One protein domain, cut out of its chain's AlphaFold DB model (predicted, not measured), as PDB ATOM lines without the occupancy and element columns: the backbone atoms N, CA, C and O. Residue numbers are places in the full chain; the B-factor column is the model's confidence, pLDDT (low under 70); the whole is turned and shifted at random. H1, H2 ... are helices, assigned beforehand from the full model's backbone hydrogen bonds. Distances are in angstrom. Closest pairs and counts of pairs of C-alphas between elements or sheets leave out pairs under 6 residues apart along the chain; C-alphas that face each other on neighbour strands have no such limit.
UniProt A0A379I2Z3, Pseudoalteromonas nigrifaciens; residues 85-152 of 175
ATOM      1  N   ALA A  85     132.430 125.205  39.091       76.25
ATOM      2  CA  ALA A  85     131.798 125.128  40.395       76.25
ATOM      3  C   ALA A  85     130.955 123.858  40.489       76.25
ATOM      4  O   ALA A  85     130.178 123.557  39.580       76.25
ATOM      5  N   ILE A  86     131.026 123.181  41.631       80.12
ATOM      6  CA  ILE A  86     130.063 122.139  41.968       80.12
ATOM      7  C   ILE A  86     129.300 122.496  43.223       80.12
ATOM      8  O   ILE A  86     129.840 123.041  44.181       80.12
ATOM      9  N   ASN A  87     128.016 122.171  43.224       85.56
ATOM     10  CA  ASN A  87     127.208 122.327  44.413       85.56
ATOM     11  C   ASN A  87     127.509 121.182  45.389       85.56
ATOM     12  O   ASN A  87     127.111 120.045  45.150       85.56
ATOM     13  N   VAL A  88     128.193 121.502  46.487       85.56
ATOM     14  CA  VAL A  88     128.506 120.556  47.572       85.56
ATOM     15  C   VAL A  88     127.517 120.628  48.743       85.56
ATOM     16  O   VAL A  88     127.615 119.857  49.693       85.56
ATOM     17  N   GLY A  89     126.548 121.544  48.691       89.81
ATOM     18  CA  GLY A  89     125.589 121.774  49.767       89.81
ATOM     19  C   GLY A  89     126.147 122.570  50.962       89.81
ATOM     20  O   GLY A  89     127.356 122.770  51.098       89.81
ATOM     21  N   PRO A  90     125.259 123.059  51.845       89.88
ATOM     22  CA  PRO A  90     125.621 123.993  52.913       89.88
ATOM     23  C   PRO A  90     126.489 123.374  54.018       89.88
ATOM     24  O   PRO A  90     127.351 124.062  54.556       89.88
ATOM     25  N   GLU A  91     126.308 122.090  54.343       92.25
ATOM     26  CA  GLU A  91     127.072 121.419  55.409       92.25
ATOM     27  C   GLU A  91     128.563 121.309  55.068       92.25
ATOM     28  O   GLU A  91     129.412 121.602  55.907       92.25
ATOM     29  N   ILE A  92     128.899 120.960  53.820       88.00
ATOM     30  CA  ILE A  92     130.296 120.898  53.368       88.00
ATOM     31  C   ILE A  92     130.896 122.308  53.303       88.00
ATOM     32  O   ILE A  92     132.032 122.510  53.732       88.00
ATOM     33  N   VAL A  93     130.132 123.309  52.848       87.62
ATOM     34  CA  VAL A  93     130.576 124.715  52.878       87.62
ATOM     35  C   VAL A  93     130.894 125.158  54.309       87.62
ATOM     36  O   VAL A  93     131.929 125.786  54.547       87.62
ATOM     37  N   GLN A  94     130.047 124.807  55.277       88.06
ATOM     38  CA  GLN A  94     130.274 125.118  56.684       88.06
ATOM     39  C   GLN A  94     131.500 124.382  57.241       88.06
ATOM     40  O   GLN A  94     132.321 125.012  57.909       88.06
ATOM     41  N   LEU A  95     131.663 123.094  56.926       88.38
ATOM     42  CA  LEU A  95     132.828 122.298  57.318       88.38
ATOM     43  C   LEU A  95     134.133 122.944  56.832       88.38
ATOM     44  O   LEU A  95     135.034 123.187  57.632       88.38
ATOM     45  N   VAL A  96     134.212 123.284  55.542       87.12
ATOM     46  CA  VAL A  96     135.391 123.934  54.944       87.12
ATOM     47  C   VAL A  96     135.632 125.318  55.559       87.12
ATOM     48  O   VAL A  96     136.776 125.693  55.815       87.12
ATOM     49  N   THR A  97     134.565 126.060  55.862       86.44
ATOM     50  CA  THR A  97     134.663 127.368  56.528       86.44
ATOM     51  C   THR A  97     135.272 127.246  57.927       86.44
ATOM     52  O   THR A  97     136.158 128.024  58.277       86.44
ATOM     53  N   ILE A  98     134.833 126.266  58.723       88.12
ATOM     54  CA  ILE A  98     135.386 126.003  60.061       88.12
ATOM     55  C   ILE A  98     136.840 125.537  59.950       88.12
ATOM     56  O   ILE A  98     137.710 126.051  60.649       88.12
ATOM     57  N   ALA A  99     137.123 124.610  59.037       85.94
ATOM     58  CA  ALA A  99     138.468 124.101  58.803       85.94
ATOM     59  C   ALA A  99     139.468 125.221  58.474       85.94
ATOM     60  O   ALA A  99     140.569 125.252  59.024       85.94
ATOM     61  N   LYS A 100     139.058 126.184  57.641       84.69
ATOM     62  CA  LYS A 100     139.835 127.392  57.344       84.69
ATOM     63  C   LYS A 100     140.121 128.214  58.601       84.69
ATOM     64  O   LYS A 100     141.273 128.556  58.845       84.69
ATOM     65  N   GLN A 101     139.100 128.499  59.413       87.69
ATOM     66  CA  GLN A 101     139.269 129.265  60.655       87.69
ATOM     67  C   GLN A 101     140.259 128.589  61.610       87.69
ATOM     68  O   GLN A 101     141.094 129.261  62.211       87.69
ATOM     69  N   ILE A 102     140.195 127.260  61.730       87.12
ATOM     70  CA  ILE A 102     141.131 126.487  62.555       87.12
ATOM     71  C   ILE A 102     142.540 126.535  61.952       87.12
ATOM     72  O   ILE A 102     143.510 126.716  62.688       87.12
ATOM     73  N   SER A 103     142.676 126.415  60.631       84.38
ATOM     74  CA  SER A 103     143.973 126.526  59.957       84.38
ATOM     75  C   SER A 103     144.634 127.881  60.230       84.38
ATOM     76  O   SER A 103     145.782 127.929  60.666       84.38
ATOM     77  N   GLU A 104     143.884 128.978  60.095       86.81
ATOM     78  CA  GLU A 104     144.349 130.335  60.408       86.81
ATOM     79  C   GLU A 104     144.727 130.478  61.891       86.81
ATOM     80  O   GLU A 104     145.833 130.918  62.211       86.81
ATOM     81  N   ALA A 105     143.854 130.037  62.802       91.00
ATOM     82  CA  ALA A 105     144.089 130.099  64.246       91.00
ATOM     83  C   ALA A 105     145.309 129.277  64.695       91.00
ATOM     84  O   ALA A 105     145.932 129.588  65.708       91.00
ATOM     85  N   THR A 106     145.658 128.238  63.937       88.00
ATOM     86  CA  THR A 106     146.799 127.357  64.209       88.00
ATOM     87  C   THR A 106     148.013 127.659  63.333       88.00
ATOM     88  O   THR A 106     148.970 126.889  63.351       88.00
ATOM     89  N   SER A 107     148.007 128.760  62.568       85.56
ATOM     90  CA  SER A 107     149.091 129.115  61.634       85.56
ATOM     91  C   SER A 107     149.480 127.969  60.683       85.56
ATOM     92  O   SER A 107     150.654 127.776  60.369       85.56
ATOM     93  N   GLY A 108     148.491 127.191  60.238       78.62
ATOM     94  CA  GLY A 108     148.665 126.072  59.312       78.62
ATOM     95  C   GLY A 108     148.996 124.722  59.953       78.62
ATOM     96  O   GLY A 108     149.198 123.761  59.215       78.62
ATOM     97  N   CYS A 109     149.036 124.588  61.289       82.44
ATOM     98  CA  CYS A 109     149.225 123.265  61.912       82.44
ATOM     99  C   CYS A 109     148.036 122.323  61.666       82.44
ATOM    100  O   CYS A 109     148.219 121.108  61.610       82.44
ATOM    101  N   TYR A 110     146.830 122.872  61.519       83.00
ATOM    102  CA  TYR A 110     145.688 122.156  60.966       83.00
ATOM    103  C   TYR A 110     145.521 122.523  59.488       83.00
ATOM    104  O   TYR A 110     145.397 123.701  59.149       83.00
ATOM    105  N   ASP A 111     145.479 121.523  58.610       82.50
ATOM    106  CA  ASP A 111     145.280 121.720  57.176       82.50
ATOM    107  C   ASP A 111     144.380 120.606  56.616       82.50
ATOM    108  O   ASP A 111     144.713 119.422  56.655       82.50
ATOM    109  N   LEU A 112     143.204 120.993  56.107       83.00
ATOM    110  CA  LEU A 112     142.215 120.073  55.532       83.00
ATOM    111  C   LEU A 112     142.685 119.475  54.189       83.00
ATOM    112  O   LEU A 112     142.092 118.523  53.686       83.00
ATOM    113  N   THR A 113     143.751 120.017  53.599       85.00
ATOM    114  CA  THR A 113     144.198 119.734  52.225       85.00
ATOM    115  C   THR A 113     145.347 118.727  52.151       85.00
ATOM    116  O   THR A 113     145.876 118.453  51.077       85.00
ATOM    117  N   ILE A 114     145.709 118.112  53.279       83.94
ATOM    118  CA  ILE A 114     146.856 117.197  53.414       83.94
ATOM    119  C   ILE A 114     146.664 115.823  52.757       83.94
ATOM    120  O   ILE A 114     147.538 114.964  52.881       83.94
ATOM    121  N   ALA A 115     145.552 115.586  52.057       83.25
ATOM    122  CA  ALA A 115     145.272 114.310  51.399       83.25
ATOM    123  C   ALA A 115     146.432 113.807  50.501       83.25
ATOM    124  O   ALA A 115     146.783 112.631  50.621       83.25
ATOM    125  N   PRO A 116     147.114 114.646  49.688       82.19
ATOM    126  CA  PRO A 116     148.280 114.213  48.915       82.19
ATOM    127  C   PRO A 116     149.450 113.726  49.780       82.19
ATOM    128  O   PRO A 116     150.127 112.770  49.410       82.19
ATOM    129  N   LEU A 117     149.675 114.342  50.948       81.56
ATOM    130  CA  LEU A 117     150.685 113.877  51.902       81.56
ATOM    131  C   LEU A 117     150.264 112.541  52.522       81.56
ATOM    132  O   LEU A 117     151.081 111.630  52.601       81.56
ATOM    133  N   PHE A 118     148.993 112.380  52.893       81.31
ATOM    134  CA  PHE A 118     148.472 111.106  53.403       81.31
ATOM    135  C   PHE A 118     148.669 109.957  52.407       81.31
ATOM    136  O   PHE A 118     149.118 108.877  52.795       81.31
ATOM    137  N   SER A 119     148.382 110.201  51.126       82.88
ATOM    138  CA  SER A 119     148.648 109.245  50.048       82.88
ATOM    139  C   SER A 119     150.140 108.958  49.893       82.88
ATOM    140  O   SER A 119     150.519 107.797  49.798       82.88
ATOM    141  N   LEU A 120     150.994 109.986  49.931       82.75
ATOM    142  CA  LEU A 120     152.444 109.827  49.804       82.75
ATOM    143  C   LEU A 120     153.044 108.942  50.906       82.75
ATOM    144  O   LEU A 120     153.938 108.149  50.632       82.75
ATOM    145  N   TRP A 121     152.558 109.078  52.139       83.81
ATOM    146  CA  TRP A 121     152.974 108.256  53.280       83.81
ATOM    147  C   TRP A 121     152.305 106.870  53.311       83.81
ATOM    148  O   TRP A 121     152.622 106.049  54.173       83.81
ATOM    149  N   GLY A 122     151.382 106.593  52.385       83.50
ATOM    150  CA  GLY A 122     150.696 105.307  52.274       83.50
ATOM    151  C   GLY A 122     149.569 105.082  53.286       83.50
ATOM    152  O   GLY A 122     149.109 103.952  53.454       83.50
ATOM    153  N   PHE A 123     149.073 106.140  53.943       80.06
ATOM    154  CA  PHE A 123     147.931 106.044  54.865       80.06
ATOM    155  C   PHE A 123     146.618 105.692  54.154       80.06
ATOM    156  O   PHE A 123     145.727 105.112  54.773       80.06
ATOM    157  N   ARG A 124     146.492 106.019  52.859       77.50
ATOM    158  CA  ARG A 124     145.308 105.681  52.051       77.50
ATOM    159  C   ARG A 124     145.288 104.204  51.642       77.50
ATOM    160  O   ARG A 124     144.239 103.575  51.726       77.50
ATOM    161  N   ASP A 125     146.447 103.653  51.289       78.19
ATOM    162  CA  ASP A 125     146.580 102.294  50.741       78.19
ATOM    163  C   ASP A 125     146.956 101.248  51.805       78.19
ATOM    164  O   ASP A 125     147.208 100.089  51.487       78.19
ATOM    165  N   GLN A 126     147.008 101.657  53.081       77.50
ATOM    166  CA  GLN A 126     147.388 100.823  54.232       77.50
ATOM    167  C   GLN A 126     148.792 100.198  54.120       77.50
ATOM    168  O   GLN A 126     149.126  99.258  54.841       77.50
ATOM    169  N   GLN A 127     149.639 100.745  53.246       86.00
ATOM    170  CA  GLN A 127     151.032 100.351  53.066       86.00
ATOM    171  C   GLN A 127     151.923 101.533  53.418       86.00
ATOM    172  O   GLN A 127     152.235 102.365  52.571       86.00
ATOM    173  N   LEU A 128     152.313 101.620  54.689       86.62
ATOM    174  CA  LEU A 128     153.129 102.727  55.173       86.62
ATOM    175  C   LEU A 128     154.488 102.734  54.475       86.62
ATOM    176  O   LEU A 128     155.227 101.747  54.508       86.62
ATOM    177  N   THR A 129     154.823 103.870  53.875       82.50
ATOM    178  CA  THR A 129     156.109 104.077  53.212       82.50
ATOM    179  C   THR A 129     156.750 105.357  53.723       82.50
ATOM    180  O   THR A 129     156.064 106.324  54.048       82.50
ATOM    181  N   ILE A 130     158.081 105.360  53.823       84.94
ATOM    182  CA  ILE A 130     158.836 106.591  54.058       84.94
ATOM    183  C   ILE A 130     159.066 107.227  52.684       84.94
ATOM    184  O   ILE A 130     159.735 106.612  51.848       84.94
ATOM    185  N   PRO A 131     158.535 108.431  52.418       77.44
ATOM    186  CA  PRO A 131     158.695 109.059  51.118       77.44
ATOM    187  C   PRO A 131     160.159 109.406  50.843       77.44
ATOM    188  O   PRO A 131     160.837 110.018  51.670       77.44
ATOM    189  N   ASN A 132     160.645 109.077  49.648       76.00
ATOM    190  CA  ASN A 132     161.971 109.503  49.205       76.00
ATOM    191  C   ASN A 132     161.988 111.030  49.007       76.00
ATOM    192  O   ASN A 132     161.095 111.591  48.365       76.00
ATOM    193  N   GLY A 133     163.028 111.706  49.509       65.88
ATOM    194  CA  GLY A 133     163.087 113.173  49.614       65.88
ATOM    195  C   GLY A 133     162.920 113.975  48.313       65.88
ATOM    196  O   GLY A 133     162.633 115.165  48.370       65.88
ATOM    197  N   HIS A 134     163.033 113.339  47.144       66.38
ATOM    198  CA  HIS A 134     162.875 113.981  45.837       66.38
ATOM    199  C   HIS A 134     161.431 114.431  45.533       66.38
ATOM    200  O   HIS A 134     161.242 115.433  44.848       66.38
ATOM    201  N   ASN A 135     160.411 113.742  46.063       63.09
ATOM    202  CA  ASN A 135     159.001 114.039  45.754       63.09
ATOM    203  C   ASN A 135     158.339 114.995  46.765       63.09
ATOM    204  O   ASN A 135     157.277 115.553  46.485       63.09
ATOM    205  N   LEU A 136     158.965 115.208  47.928       68.25
ATOM    206  CA  LEU A 136     158.417 116.031  49.012       68.25
ATOM    207  C   LEU A 136     158.193 117.504  48.619       68.25
ATOM    208  O   LEU A 136     157.107 118.010  48.897       68.25
ATOM    209  N   PRO A 137     159.129 118.206  47.943       69.06
ATOM    210  CA  PRO A 137     158.953 119.630  47.653       69.06
ATOM    211  C   PRO A 137     157.740 119.916  46.762       69.06
ATOM    212  O   PRO A 137     157.009 120.873  46.997       69.06
ATOM    213  N   HIS A 138     157.487 119.066  45.762       65.56
ATOM    214  CA  HIS A 138     156.359 119.235  44.845       65.56
ATOM    215  C   HIS A 138     155.005 119.061  45.544       65.56
ATOM    216  O   HIS A 138     154.063 119.794  45.246       65.56
ATOM    217  N   ILE A 139     154.920 118.123  46.488       66.44
ATOM    218  CA  ILE A 139     153.685 117.825  47.222       66.44
ATOM    219  C   ILE A 139     153.422 118.880  48.301       66.44
ATOM    220  O   ILE A 139     152.284 119.296  48.478       66.44
ATOM    221  N   LEU A 140     154.463 119.385  48.966       70.75
ATOM    222  CA  LEU A 140     154.314 120.487  49.923       70.75
ATOM    223  C   LEU A 140     153.831 121.776  49.244       70.75
ATOM    224  O   LEU A 140     153.003 122.502  49.791       70.75
ATOM    225  N   VAL A 141     154.304 122.040  48.022       66.44
ATOM    226  CA  VAL A 141     153.808 123.165  47.221       66.44
ATOM    227  C   VAL A 141     152.333 122.970  46.869       66.44
ATOM    228  O   VAL A 141     151.567 123.919  47.004       66.44
ATOM    229  N   SER A 142     151.899 121.771  46.463       63.56
ATOM    230  CA  SER A 142     150.484 121.550  46.138       63.56
ATOM    231  C   SER A 142     149.574 121.674  47.363       63.56
ATOM    232  O   SER A 142     148.541 122.333  47.257       63.56
ATOM    233  N   THR A 143     149.963 121.157  48.533       63.09
ATOM    234  CA  THR A 143     149.180 121.329  49.773       63.09
ATOM    235  C   THR A 143     149.086 122.796  50.183       63.09
ATOM    236  O   THR A 143     148.003 123.311  50.447       63.09
ATOM    237  N   GLN A 144     150.204 123.524  50.140       64.06
ATOM    238  CA  GLN A 144     150.219 124.926  50.552       64.06
ATOM    239  C   GLN A 144     149.468 125.836  49.571       64.06
ATOM    240  O   GLN A 144     148.822 126.798  49.993       64.06
ATOM    241  N   LEU A 145     149.483 125.507  48.275       58.09
ATOM    242  CA  LEU A 145     148.653 126.178  47.275       58.09
ATOM    243  C   LEU A 145     147.163 125.978  47.569       58.09
ATOM    244  O   LEU A 145     146.438 126.970  47.610       58.09
ATOM    245  N   ILE A 146     146.703 124.753  47.843       62.75
ATOM    246  CA  ILE A 146     145.283 124.501  48.148       62.75
ATOM    247  C   ILE A 146     144.876 125.235  49.436       62.75
ATOM    248  O   ILE A 146     143.861 125.935  49.448       62.75
ATOM    249  N   SER A 147     145.702 125.170  50.483       58.56
ATOM    250  CA  SER A 147     145.475 125.886  51.746       58.56
ATOM    251  C   SER A 147     145.368 127.410  51.552       58.56
ATOM    252  O   SER A 147     144.423 128.044  52.030       58.56
ATOM    253  N   SER A 148     146.256 128.003  50.744       58.31
ATOM    254  CA  SER A 148     146.227 129.442  50.424       58.31
ATOM    255  C   SER A 148     144.997 129.884  49.621       58.31
ATOM    256  O   SER A 148     144.571 131.036  49.692       58.31
ATOM    257  N   GLN A 149     144.407 128.986  48.835       59.09
ATOM    258  CA  GLN A 149     143.197 129.298  48.083       59.09
ATOM    259  C   GLN A 149     141.964 129.242  48.992       59.09
ATOM    260  O   GLN A 149     141.095 130.110  48.908       59.09
ATOM    261  N   LEU A 150     141.925 128.298  49.940       56.91
ATOM    262  CA  LEU A 150     140.894 128.266  50.979       56.91
ATOM    263  C   LEU A 150     140.937 129.535  51.850       56.91
ATOM    264  O   LEU A 150     139.886 130.124  52.130       56.91
ATOM    265  N   SER A 151     142.129 130.022  52.218       52.22
ATOM    266  CA  SER A 151     142.287 131.211  53.074       52.22
ATOM    267  C   SER A 151     141.779 132.523  52.447       52.22
ATOM    268  O   SER A 151     141.388 133.439  53.169       52.22
ATOM    269  N   ASN A 152     141.614 132.591  51.123       48.38
ATOM    270  CA  ASN A 152     141.144 133.794  50.419       48.38
ATOM    271  C   ASN A 152     139.631 133.831  50.104       48.38
ATOM    272  O   ASN A 152     139.145 134.811  49.547       48.38
TER     273      ASN A 152
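AT A GLANCE: This is residues 85 to 152 of the 175 residues of a protein of Pseudoalteromonas nigrifaciens (UniProt A0A379I2Z3). Two long helices, H1 and H3, meet near their last residues in a wide, loose L, and the short H2 lies beside H3 and runs back along it. A long loop, residues 121 to 135, swings out from H2 and returns to begin H3, while residues 85 to 94 stick out at the far end of H1. The printed part has 68 residues, with three named helices in the order H1, H2, H3 and no named strand, and its class is all helix. It is loose, with a radius of gyration of the C-alphas of 13.8 A, and elongated, spanning 38 by 24 by 22 A.

HOW THE PARTS SIT: Start at H1, residues 89 to 105, the longest helix. Its residues 100 to 104 only just touch residues 150 to 151 of H3, residues 136 to 151, with 3 pairs of C-alphas within 8 A. Look at Lys 100 and Ser 151, whose C-alphas are the closest pair, 6.2 A apart. The two helices run opposite ways at a steep tilt of 69 degrees, only just short of about perpendicular. Next find H2, residues 115 to 120, which touches residues 139 to 143 of H3; the closest C-alphas, those of Pro 116 and Ile 139, are 6.7 A apart. H2 and H3 form a helical hairpin, opposite ways at a shallow tilt of 6 degrees. H1 and H2 are apart. In H1, H2 and H3, every O i to N i+4 pair is within hydrogen-bond range.

IN THESE COORDINATES: Find C-alpha 89 at (125.589, 121.774, 49.767); from there H1 runs 24.9 A to C-alpha 105. H2 begins at C-alpha 115 and is 8.6 A long. H3 runs 22.5 A from C-alpha 136 at (158.417, 116.031, 49.012) to C-alpha 151 at (142.287, 131.211, 53.074).

THE WHOLE: The C-alphas of Pro 90 and Asn 132 are the two farthest apart, at 39.3 A. The printed part has no cut. The link from H1 to H2 is short, and that from H2 to H3 is long, with 15 residues. Check the B-factor column for residues 133 to 139 and 141 to 152, where pLDDT is under 70; the mean of the printed part is 77.8.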